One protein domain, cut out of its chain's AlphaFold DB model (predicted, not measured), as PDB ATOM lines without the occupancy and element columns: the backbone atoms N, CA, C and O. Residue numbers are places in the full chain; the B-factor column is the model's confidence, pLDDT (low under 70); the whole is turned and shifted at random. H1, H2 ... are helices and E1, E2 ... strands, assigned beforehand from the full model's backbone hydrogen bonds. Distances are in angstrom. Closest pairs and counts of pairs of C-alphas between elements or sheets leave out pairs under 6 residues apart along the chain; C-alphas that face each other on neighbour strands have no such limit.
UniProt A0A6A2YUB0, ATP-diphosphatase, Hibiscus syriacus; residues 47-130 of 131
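What this domain is: This is residues 47 to 130 of the 131 residues of the protein "ATP-diphosphatase" of Hibiscus syriacus (UniProt A0A6A2YUB0). A twisted antiparallel sheet, in the order E1 E2 E4 E3, curls round the long helix H1 on one face; small H2 only grazes it. The 84 printed residues include H1 E1 E2 E3 E4 H2 in chain order, a mixed class in two layers. The whole is compact, radius of gyration of the C-alphas 13.5 A, yet elongated, spanning 46 by 28 by 18 A.

Where its parts are: E4, residues 109 to 119, is 30.6 A long; E2, 85 to 91, 20.4 A; E3, 101 to 106, 16.4 A; E1, 78 to 81, 9.8 A. H1, residues 47 to 64, runs 26.1 A from C-alpha 47 at (-5.700, 0.450, 29.405), with a 28 degrees kink near residue 54. H2, residues 123 to 127, 6.5 A, ends at C-alpha 127, (-22.623, -10.604, 41.029).

How they stand to each other: Within hydrogen-bond range are N 88 and O 116, 2.9 A, between E2 and E4; N 104 and O 111, 3.0 A, in hairpin E3 and E4; N 80 and O 87, 2.9 A, in hairpin E1 and E2. H1 is on the sheet; its closest C-alphas to E4 are Ser 51 and His 116, 5.2 A. In H1, 10 of 14 O i to N i+4 pairs are within hydrogen-bond range; in H2 every such pair is. H1 and H2 are apart.

The domain as a whole: The C-alphas of Asn 108 and Thr 130, farthest apart, are 47.1 A apart. The printed part has no cut; the link H1 to E1 is long. Residues 47 to 51 and 125 to 130 have pLDDT under 70.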
ATOM      1  N   PHE A  47      -6.737   1.001  28.531       41.47
ATOM      2  CA  PHE A  47      -5.700   0.450  29.405       41.47
ATOM      3  C   PHE A  47      -4.836   1.536  30.049       41.47
ATOM      4  O   PHE A  47      -4.403   1.372  31.185       41.47
ATOM      5  N   ALA A  48      -4.623   2.660  29.356       43.66
ATOM      6  CA  ALA A  48      -3.788   3.762  29.831       43.66
ATOM      7  C   ALA A  48      -4.322   4.380  31.129       43.66
ATOM      8  O   ALA A  48      -3.606   4.405  32.125       43.66
ATOM      9  N   LEU A  49      -5.596   4.786  31.129       49.41
ATOM     10  CA  LEU A  49      -6.171   5.626  32.186       49.41
ATOM     11  C   LEU A  49      -6.916   4.843  33.280       49.41
ATOM     12  O   LEU A  49      -6.960   5.293  34.418       49.41
ATOM     13  N   SER A  50      -7.470   3.655  33.003       52.66
ATOM     14  CA  SER A  50      -8.035   2.800  34.077       52.66
ATOM     15  C   SER A  50      -6.937   2.190  34.957       52.66
ATOM     16  O   SER A  50      -7.152   1.891  36.127       52.66
ATOM     17  N   SER A  51      -5.743   2.025  34.385       58.81
ATOM     18  CA  SER A  51      -4.511   1.684  35.098       58.81
ATOM     19  C   SER A  51      -4.043   2.825  36.016       58.81
ATOM     20  O   SER A  51      -3.350   2.556  37.001       58.81
ATOM     21  N   ASP A  52      -4.475   4.071  35.764       75.00
ATOM     22  CA  ASP A  52      -4.158   5.192  36.650       75.00
ATOM     23  C   ASP A  52      -4.867   5.065  38.005       75.00
ATOM     24  O   ASP A  52      -4.275   5.436  39.009       75.00
ATOM     25  N   GLU A  53      -6.083   4.502  38.074       78.88
ATOM     26  CA  GLU A  53      -6.782   4.256  39.354       78.88
ATOM     27  C   GLU A  53      -5.907   3.400  40.291       78.88
ATOM     28  O   GLU A  53      -5.587   3.827  41.402       78.88
ATOM     29  N   GLY A  54      -5.402   2.266  39.789       86.38
ATOM     30  CA  GLY A  54      -4.496   1.397  40.544       86.38
ATOM     31  C   GLY A  54      -3.147   2.056  40.866       86.38
ATOM     32  O   GLY A  54      -2.617   1.898  41.966       86.38
ATOM     33  N   VAL A  55      -2.617   2.879  39.955       90.94
ATOM     34  CA  VAL A  55      -1.423   3.706  40.203       90.94
ATOM     35  C   VAL A  55      -1.653   4.699  41.342       90.94
ATOM     36  O   VAL A  55      -0.805   4.807  42.229       90.94
ATOM     37  N   TYR A  56      -2.779   5.413  41.361       89.75
ATOM     38  CA  TYR A  56      -3.101   6.346  42.438       89.75
ATOM     39  C   TYR A  56      -3.247   5.609  43.769       89.75
ATOM     40  O   TYR A  56      -2.689   6.065  44.769       89.75
ATOM     41  N   ALA A  57      -3.916   4.453  43.782       91.75
ATOM     42  CA  ALA A  57      -4.032   3.615  44.970       91.75
ATOM     43  C   ALA A  57      -2.653   3.158  45.484       91.75
ATOM     44  O   ALA A  57      -2.367   3.282  46.676       91.75
ATOM     45  N   TRP A  58      -1.761   2.726  44.587       95.44
ATOM     46  CA  TRP A  58      -0.384   2.352  44.920       95.44
ATOM     47  C   TRP A  58       0.426   3.521  45.484       95.44
ATOM     48  O   TRP A  58       1.109   3.354  46.497       95.44
ATOM     49  N   VAL A  59       0.324   4.713  44.884       94.50
ATOM     50  CA  VAL A  59       1.003   5.920  45.379       94.50
ATOM     51  C   VAL A  59       0.506   6.279  46.774       94.50
ATOM     52  O   VAL A  59       1.322   6.513  47.661       94.50
ATOM     53  N   VAL A  60      -0.812   6.296  46.993       94.44
ATOM     54  CA  VAL A  60      -1.403   6.628  48.297       94.44
ATOM     55  C   VAL A  60      -0.978   5.619  49.357       94.44
ATOM     56  O   VAL A  60      -0.509   6.023  50.421       94.44
ATOM     57  N   ALA A  61      -1.083   4.320  49.074       95.19
ATOM     58  CA  ALA A  61      -0.714   3.279  50.026       95.19
ATOM     59  C   ALA A  61       0.767   3.364  50.414       95.19
ATOM     60  O   ALA A  61       1.095   3.407  51.598       95.19
ATOM     61  N   ASN A  62       1.665   3.466  49.433       96.06
ATOM     62  CA  ASN A  62       3.102   3.536  49.698       96.06
ATOM     63  C   ASN A  62       3.531   4.873  50.317       96.06
ATOM     64  O   ASN A  62       4.502   4.915  51.071       96.06
ATOM     65  N   TYR A  63       2.807   5.964  50.053       94.75
ATOM     66  CA  TYR A  63       3.012   7.228  50.759       94.75
ATOM     67  C   TYR A  63       2.652   7.097  52.243       94.75
ATOM     68  O   TYR A  63       3.453   7.455  53.102       94.75
ATOM     69  N   VAL A  64       1.479   6.532  52.554       95.62
ATOM     70  CA  VAL A  64       1.012   6.338  53.939       95.62
ATOM     71  C   VAL A  64       1.899   5.355  54.705       95.62
ATOM     72  O   VAL A  64       2.171   5.568  55.885       95.62
ATOM     73  N   LEU A  65       2.387   4.305  54.044       95.50
ATOM     74  CA  LEU A  65       3.289   3.313  54.635       95.50
ATOM     75  C   LEU A  65       4.750   3.787  54.724       95.50
ATOM     76  O   LEU A  65       5.581   3.088  55.301       95.50
ATOM     77  N   GLY A  66       5.080   4.958  54.168       94.69
ATOM     78  CA  GLY A  66       6.437   5.512  54.187       94.69
ATOM     79  C   GLY A  66       7.445   4.744  53.326       94.69
ATOM     80  O   GLY A  66       8.650   4.884  53.521       94.69
ATOM     81  N   THR A  67       6.973   3.920  52.392       94.69
ATOM     82  CA  THR A  67       7.792   3.126  51.459       94.69
ATOM     83  C   THR A  67       7.997   3.833  50.117       94.69
ATOM     84  O   THR A  67       8.857   3.440  49.327       94.69
ATOM     85  N   LEU A  68       7.230   4.893  49.844       93.88
ATOM     86  CA  LEU A  68       7.408   5.746  48.672       93.88
ATOM     87  C   LEU A  68       8.626   6.669  48.844       93.88
ATOM     88  O   LEU A  68       8.755   7.364  49.847       93.88
ATOM     89  N   GLY A  69       9.494   6.725  47.836       92.38
ATOM     90  CA  GLY A  69      10.773   7.439  47.914       92.38
ATOM     91  C   GLY A  69      11.891   6.642  48.597       92.38
ATOM     92  O   GLY A  69      12.866   7.238  49.043       92.38
ATOM     93  N   ASP A  70      11.748   5.320  48.687       90.38
ATOM     94  CA  ASP A  70      12.774   4.377  49.147       90.38
ATOM     95  C   ASP A  70      12.948   3.239  48.113       90.38
ATOM     96  O   ASP A  70      12.422   3.307  46.992       90.38
ATOM     97  N   ASN A  71      13.702   2.197  48.473       90.44
ATOM     98  CA  ASN A  71      13.922   0.985  47.693       90.44
ATOM     99  C   ASN A  71      12.599   0.432  47.113       90.44
ATOM    100  O   ASN A  71      11.735  -0.001  47.882       90.44
ATOM    101  N   PRO A  72      12.457   0.362  45.774       89.69
ATOM    102  CA  PRO A  72      11.256  -0.152  45.115       89.69
ATOM    103  C   PRO A  72      10.811  -1.547  45.562       89.69
ATOM    104  O   PRO A  72       9.613  -1.810  45.620       89.69
ATOM    105  N   LEU A  73      11.744  -2.415  45.960       90.81
ATOM    106  CA  LEU A  73      11.437  -3.767  46.444       90.81
ATOM    107  C   LEU A  73      10.737  -3.788  47.812       90.81
ATOM    108  O   LEU A  73      10.254  -4.831  48.235       90.81
ATOM    109  N   ARG A  74      10.697  -2.657  48.527       93.88
ATOM    110  CA  ARG A  74       9.992  -2.519  49.812       93.88
ATOM    111  C   ARG A  74       8.571  -1.990  49.658       93.88
ATOM    112  O   ARG A  74       7.871  -1.835  50.657       93.88
ATOM    113  N   THR A  75       8.165  -1.656  48.438       95.44
ATOM    114  CA  THR A  75       6.831  -1.122  48.186       95.44
ATOM    115  C   THR A  75       5.777  -2.216  48.336       95.44
ATOM    116  O   THR A  75       6.026  -3.389  48.079       95.44
ATOM    117  N   THR A  76       4.599  -1.833  48.813       95.75
ATOM    118  CA  THR A  76       3.445  -2.721  48.938       95.75
ATOM    119  C   THR A  76       2.690  -2.772  47.617       95.75
ATOM    120  O   THR A  76       2.446  -1.740  46.986       95.75
ATOM    121  N   GLU A  77       2.331  -3.984  47.213       95.12
ATOM    122  CA  GLU A  77       1.483  -4.266  46.058       95.12
ATOM    123  C   GLU A  77       0.018  -3.992  46.397       95.12
ATOM    124  O   GLU A  77      -0.417  -4.202  47.530       95.12
ATOM    125  N   ILE A  78      -0.756  -3.535  45.416       94.81
ATOM    126  CA  ILE A  78      -2.160  -3.180  45.606       94.81
ATOM    127  C   ILE A  78      -3.055  -4.023  44.715       94.81
ATOM    128  O   ILE A  78      -2.832  -4.145  43.509       94.81
ATOM    129  N   ILE A  79      -4.112  -4.545  45.336       92.81
ATOM    130  CA  ILE A  79      -5.297  -5.060  44.665       92.81
ATOM    131  C   ILE A  79      -6.472  -4.213  45.146       92.81
ATOM    132  O   ILE A  79      -6.843  -4.263  46.318       92.81
ATOM    133  N   GLU A  80      -7.039  -3.416  44.249       87.12
ATOM    134  CA  GLU A  80      -8.220  -2.601  44.519       87.12
ATOM    135  C   GLU A  80      -9.439  -3.269  43.892       87.12
ATOM    136  O   GLU A  80      -9.397  -3.732  42.753       87.12
ATOM    137  N   LEU A  81     -10.537  -3.336  44.640       87.44
ATOM    138  CA  LEU A  81     -11.779  -3.925  44.167       87.44
ATOM    139  C   LEU A  81     -12.886  -2.872  44.196       87.44
ATOM    140  O   LEU A  81     -13.467  -2.587  45.242       87.44
ATOM    141  N   GLY A  82     -13.175  -2.301  43.029       81.94
ATOM    142  CA  GLY A  82     -14.269  -1.361  42.836       81.94
ATOM    143  C   GLY A  82     -15.604  -2.053  42.546       81.94
ATOM    144  O   GLY A  82     -15.741  -3.277  42.569       81.94
ATOM    145  N   GLY A  83     -16.622  -1.254  42.217       77.25
ATOM    146  CA  GLY A  83     -17.939  -1.779  41.836       77.25
ATOM    147  C   GLY A  83     -17.950  -2.450  40.457       77.25
ATOM    148  O   GLY A  83     -18.549  -3.511  40.297       77.25
ATOM    149  N   ALA A  84     -17.265  -1.852  39.477       76.88
ATOM    150  CA  ALA A  84     -17.270  -2.305  38.083       76.88
ATOM    151  C   ALA A  84     -15.992  -3.048  37.654       76.88
ATOM    152  O   ALA A  84     -16.028  -3.864  36.732       76.88
ATOM    153  N   SER A  85     -14.865  -2.784  38.309       78.88
ATOM    154  CA  SER A  85     -13.549  -3.322  37.955       78.88
ATOM    155  C   SER A  85     -12.746  -3.687  39.196       78.88
ATOM    156  O   SER A  85     -13.035  -3.210  40.292       78.88
ATOM    157  N   ALA A  86     -11.736  -4.525  38.990       86.06
ATOM    158  CA  ALA A  86     -10.659  -4.761  39.940       86.06
ATOM    159  C   ALA A  86      -9.337  -4.290  39.323       86.06
ATOM    160  O   ALA A  86      -9.122  -4.471  38.125       86.06
ATOM    161  N   GLN A  87      -8.454  -3.691  40.108       89.81
ATOM    162  CA  GLN A  87      -7.169  -3.167  39.664       89.81
ATOM    163  C   GLN A  87      -6.050  -3.895  40.406       89.81
ATOM    164  O   GLN A  87      -6.167  -4.166  41.598       89.81
ATOM    165  N   VAL A  88      -4.965  -4.208  39.701       93.25
ATOM    166  CA  VAL A  88      -3.753  -4.807  40.277       93.25
ATOM    167  C   VAL A  88      -2.566  -3.935  39.901       93.25
ATOM    168  O   VAL A  88      -2.334  -3.707  38.711       93.25
ATOM    169  N   THR A  89      -1.815  -3.470  40.901       95.06
ATOM    170  CA  THR A  89      -0.675  -2.568  40.704       95.06
ATOM    171  C   THR A  89       0.489  -2.906  41.630       95.06
ATOM    172  O   THR A  89       0.333  -2.945  42.849       95.06
ATOM    173  N   PHE A  90       1.676  -3.109  41.059       95.38
ATOM    174  CA  PHE A  90       2.895  -3.433  41.805       95.38
ATOM    175  C   PHE A  90       4.154  -2.974  41.068       95.38
ATOM    176  O   PHE A  90       4.133  -2.733  39.863       95.38
ATOM    177  N   PHE A  91       5.266  -2.849  41.793       95.62
ATOM    178  CA  PHE A  91       6.567  -2.555  41.197       95.62
ATOM    179  C   PHE A  91       7.148  -3.792  40.502       95.62
ATOM    180  O   PHE A  91       7.166  -4.871  41.083       95.62
ATOM    181  N   SER A  92       7.695  -3.624  39.296       93.44
ATOM    182  CA  SER A  92       8.427  -4.679  38.593       93.44
ATOM    183  C   SER A  92       9.747  -4.161  38.026       93.44
ATOM    184  O   SER A  92       9.805  -3.100  37.400       93.44
ATOM    185  N   SER A  93      10.814  -4.939  38.224       90.50
ATOM    186  CA  SER A  93      12.124  -4.719  37.601       90.50
ATOM    187  C   SER A  93      12.236  -5.322  36.198       90.50
ATOM    188  O   SER A  93      13.270  -5.166  35.552       90.50
ATOM    189  N   GLU A  94      11.212  -6.042  35.737       90.38
ATOM    190  CA  GLU A  94      11.205  -6.689  34.428       90.38
ATOM    191  C   GLU A  94      10.739  -5.740  33.318       90.38
ATOM    192  O   GLU A  94       9.981  -4.791  33.539       90.38
ATOM    193  N   THR A  95      11.170  -6.024  32.087       88.44
ATOM    194  CA  THR A  95      10.675  -5.322  30.902       88.44
ATOM    195  C   THR A  95       9.228  -5.724  30.645       88.44
ATOM    196  O   THR A  95       8.944  -6.868  30.298       88.44
ATOM    197  N   MET A  96       8.313  -4.767  30.782       89.19
ATOM    198  CA  MET A  96       6.882  -4.974  30.571       89.19
ATOM    199  C   MET A  96       6.402  -4.315  29.269       89.19
ATOM    200  O   MET A  96       6.928  -3.264  28.889       89.19
ATOM    201  N   PRO A  97       5.369  -4.873  28.613       87.38
ATOM    202  CA  PRO A  97       4.646  -4.199  27.541       87.38
ATOM    203  C   PRO A  97       4.156  -2.808  27.966       87.38
ATOM    204  O   PRO A  97       3.725  -2.599  29.105       87.38
ATOM    205  N   SER A  98       4.205  -1.848  27.043       83.69
ATOM    206  CA  SER A  98       3.858  -0.442  27.306       83.69
ATOM    207  C   SER A  98       2.401  -0.241  27.751       83.69
ATOM    208  O   SER A  98       2.066   0.710  28.458       83.69
ATOM    209  N   GLU A  99       1.533  -1.178  27.384       82.44
ATOM    210  CA  GLU A  99       0.105  -1.187  27.662       82.44
ATOM    211  C   GLU A  99      -0.175  -1.334  29.165       82.44
ATOM    212  O   GLU A  99      -1.092  -0.692  29.684       82.44
ATOM    213  N   ILE A 100       0.650  -2.121  29.864       84.62
ATOM    214  CA  ILE A 100       0.518  -2.456  31.294       84.62
ATOM    215  C   ILE A 100       1.610  -1.827  32.166       84.62
ATOM    216  O   ILE A 100       1.533  -1.900  33.389       84.62
ATOM    217  N   SER A 101       2.617  -1.205  31.550       89.50
ATOM    218  CA  SER A 101       3.708  -0.527  32.247       89.50
ATOM    219  C   SER A 101       3.384   0.944  32.509       89.50
ATOM    220  O   SER A 101       2.987   1.688  31.605       89.50
ATOM    221  N   ARG A 102       3.582   1.399  33.747       89.62
ATOM    222  CA  ARG A 102       3.447   2.804  34.153       89.62
ATOM    223  C   ARG A 102       4.709   3.260  34.867       89.62
ATOM    224  O   ARG A 102       5.190   2.602  35.781       89.62
ATOM    225  N   SER A 103       5.240   4.410  34.458       89.88
ATOM    226  CA  SER A 103       6.423   5.003  35.084       89.88
ATOM    227  C   SER A 103       6.016   6.161  35.986       89.88
ATOM    228  O   SER A 103       5.347   7.090  35.534       89.88
ATOM    229  N   ILE A 104       6.428   6.120  37.253       91.19
ATOM    230  CA  ILE A 104       6.171   7.189  38.224       91.19
ATOM    231  C   ILE A 104       7.490   7.724  38.741       91.19
ATOM    232  O   ILE A 104       8.360   6.960  39.149       91.19
ATOM    233  N   LYS A 105       7.609   9.050  38.793       91.31
ATOM    234  CA  LYS A 105       8.735   9.724  39.432       91.31
ATOM    235  C   LYS A 105       8.295  10.375  40.739       91.31
ATOM    236  O   LYS A 105       7.386  11.200  40.739       91.31
ATOM    237  N   PHE A 106       8.978  10.046  41.831       91.00
ATOM    238  CA  PHE A 106       8.786  10.664  43.140       91.00
ATOM    239  C   PHE A 106      10.145  11.058  43.729       91.00
ATOM    240  O   PHE A 106      10.968  10.210  44.076       91.00
ATOM    241  N   GLY A 107      10.414  12.366  43.787       88.62
ATOM    242  CA  GLY A 107      11.739  12.885  44.127       88.62
ATOM    243  C   GLY A 107      12.812  12.384  43.153       88.62
ATOM    244  O   GLY A 107      12.722  12.612  41.942       88.62
ATOM    245  N   ASN A 108      13.812  11.683  43.693       90.94
ATOM    246  CA  ASN A 108      14.914  11.087  42.930       90.94
ATOM    247  C   ASN A 108      14.650   9.632  42.507       90.94
ATOM    248  O   ASN A 108      15.503   9.027  41.863       90.94
ATOM    249  N   PHE A 109      13.489   9.076  42.853       90.62
ATOM    250  CA  PHE A 109      13.139   7.690  42.572       90.62
ATOM    251  C   PHE A 109      12.205   7.605  41.371       90.62
ATOM    252  O   PHE A 109      11.248   8.374  41.253       90.62
ATOM    253  N   THR A 110      12.484   6.642  40.496       92.06
ATOM    254  CA  THR A 110      11.625   6.281  39.370       92.06
ATOM    255  C   THR A 110      11.171   4.843  39.561       92.06
ATOM    256  O   THR A 110      11.999   3.941  39.668       92.06
ATOM    257  N   TYR A 111       9.862   4.636  39.596       93.06
ATOM    258  CA  TYR A 111       9.226   3.335  39.748       93.06
ATOM    259  C   TYR A 111       8.673   2.881  38.399       93.06
ATOM    260  O   TYR A 111       7.988   3.647  37.721       93.06
ATOM    261  N   SER A 112       8.976   1.639  38.023       94.50
ATOM    262  CA  SER A 112       8.337   0.936  36.911       94.50
ATOM    263  C   SER A 112       7.257   0.037  37.497       94.50
ATOM    264  O   SER A 112       7.562  -0.905  38.228       94.50
ATOM    265  N   LEU A 113       5.997   0.379  37.256       94.50
ATOM    266  CA  LEU A 113       4.853  -0.322  37.815       94.50
ATOM    267  C   LEU A 113       4.175  -1.166  36.747       94.50
ATOM    268  O   LEU A 113       3.867  -0.674  35.662       94.50
ATOM    269  N   TYR A 114       3.886  -2.416  37.088       93.62
ATOM    270  CA  TYR A 114       2.794  -3.138  36.462       93.62
ATOM    271  C   TYR A 114       1.496  -2.513  36.956       93.62
ATOM    272  O   TYR A 114       1.318  -2.355  38.164       93.62
ATOM    273  N   SER A 115       0.577  -2.174  36.058       90.94
ATOM    274  CA  SER A 115      -0.764  -1.772  36.456       90.94
ATOM    275  C   SER A 115      -1.801  -2.153  35.410       90.94
ATOM    276  O   SER A 115      -1.741  -1.718  34.255       90.94
ATOM    277  N   HIS A 116      -2.787  -2.940  35.830       87.75
ATOM    278  CA  HIS A 116      -3.833  -3.464  34.964       87.75
ATOM    279  C   HIS A 116      -5.202  -3.381  35.647       87.75
ATOM    280  O   HIS A 116      -5.338  -3.637  36.842       87.75
ATOM    281  N   SER A 117      -6.221  -3.017  34.866       83.81
ATOM    282  CA  SER A 117      -7.616  -2.943  35.294       83.81
ATOM    283  C   SER A 117      -8.440  -4.029  34.606       83.81
ATOM    284  O   SER A 117      -8.546  -4.070  33.380       83.81
ATOM    285  N   PHE A 118      -9.042  -4.900  35.408       83.25
ATOM    286  CA  PHE A 118      -9.910  -5.989  34.988       83.25
ATOM    287  C   PHE A 118     -11.370  -5.540  35.069       83.25
ATOM    288  O   PHE A 118     -11.995  -5.534  36.136       83.25
ATOM    289  N   LEU A 119     -11.941  -5.160  33.927       76.06
ATOM    290  CA  LEU A 119     -13.364  -4.838  33.831       76.06
ATOM    291  C   LEU A 119     -14.249  -6.041  34.141       76.06
ATOM    292  O   LEU A 119     -13.932  -7.171  33.782       76.06
ATOM    293  N   TYR A 120     -15.417  -5.770  34.720       76.00
ATOM    294  CA  TYR A 120     -16.431  -6.753  35.110       76.00
ATOM    295  C   TYR A 120     -16.029  -7.682  36.260       76.00
ATOM    296  O   TYR A 120     -16.814  -8.553  36.628       76.00
ATOM    297  N   PHE A 121     -14.843  -7.488  36.835       78.06
ATOM    298  CA  PHE A 121     -14.391  -8.174  38.045       78.06
ATOM    299  C   PHE A 121     -14.623  -7.347  39.315       78.06
ATOM    300  O   PHE A 121     -14.236  -7.777  40.395       78.06
ATOM    301  N   GLY A 122     -15.267  -6.180  39.207       78.12
ATOM    302  CA  GLY A 122     -15.735  -5.437  40.376       78.12
ATOM    303  C   GLY A 122     -16.896  -6.140  41.081       78.12
ATOM    304  O   GLY A 122     -17.619  -6.920  40.460       78.12
ATOM    305  N   GLN A 123     -17.100  -5.844  42.368       76.81
ATOM    306  CA  GLN A 123     -18.073  -6.549  43.220       76.81
ATOM    307  C   GLN A 123     -19.482  -6.590  42.617       76.81
ATOM    308  O   GLN A 123     -20.096  -7.649  42.558       76.81
ATOM    309  N   ALA A 124     -19.988  -5.452  42.136       71.69
ATOM    310  CA  ALA A 124     -21.350  -5.363  41.618       71.69
ATOM    311  C   ALA A 124     -21.488  -6.045  40.248       71.69
ATOM    312  O   ALA A 124     -22.435  -6.795  40.019       71.69
ATOM    313  N   SER A 125     -20.529  -5.824  39.342       65.38
ATOM    314  CA  SER A 125     -20.559  -6.421  38.001       65.38
ATOM    315  C   SER A 125     -20.342  -7.935  38.010       65.38
ATOM    316  O   SER A 125     -20.904  -8.638  37.167       65.38
ATOM    317  N   TYR A 126     -19.558  -8.446  38.962       59.09
ATOM    318  CA  TYR A 126     -19.344  -9.878  39.120       59.09
ATOM    319  C   TYR A 126     -20.632 -10.586  39.565       59.09
ATOM    320  O   TYR A 126     -21.025 -11.575  38.949       59.09
ATOM    321  N   SER A 127     -21.354 -10.034  40.549       61.16
ATOM    322  CA  SER A 127     -22.623 -10.604  41.029       61.16
ATOM    323  C   SER A 127     -23.722 -10.656  39.961       61.16
ATOM    324  O   SER A 127     -24.548 -11.562  39.990       61.16
ATOM    325  N   THR A 128     -23.723  -9.739  38.987       59.25
ATOM    326  CA  THR A 128     -24.686  -9.752  37.867       59.25
ATOM    327  C   THR A 128     -24.370 -10.770  36.769       59.25
ATOM    328  O   THR A 128     -25.215 -11.002  35.914       59.25
ATOM    329  N   LYS A 129     -23.174 -11.375  36.752       55.19
ATOM    330  CA  LYS A 129     -22.826 -12.445  35.796       55.19
ATOM    331  C   LYS A 129     -23.221 -13.844  36.278       55.19
ATOM    332  O   LYS A 129     -23.204 -14.777  35.481       55.19
ATOM    333  N   THR A 130     -23.509 -14.001  37.567       54.28
ATOM    334  CA  THR A 130     -23.782 -15.298  38.207       54.28
ATOM    335  C   THR A 130     -25.263 -15.549  38.507       54.28
ATOM    336  O   THR A 130     -25.574 -16.568  39.118       54.28
TER     337      THR A 130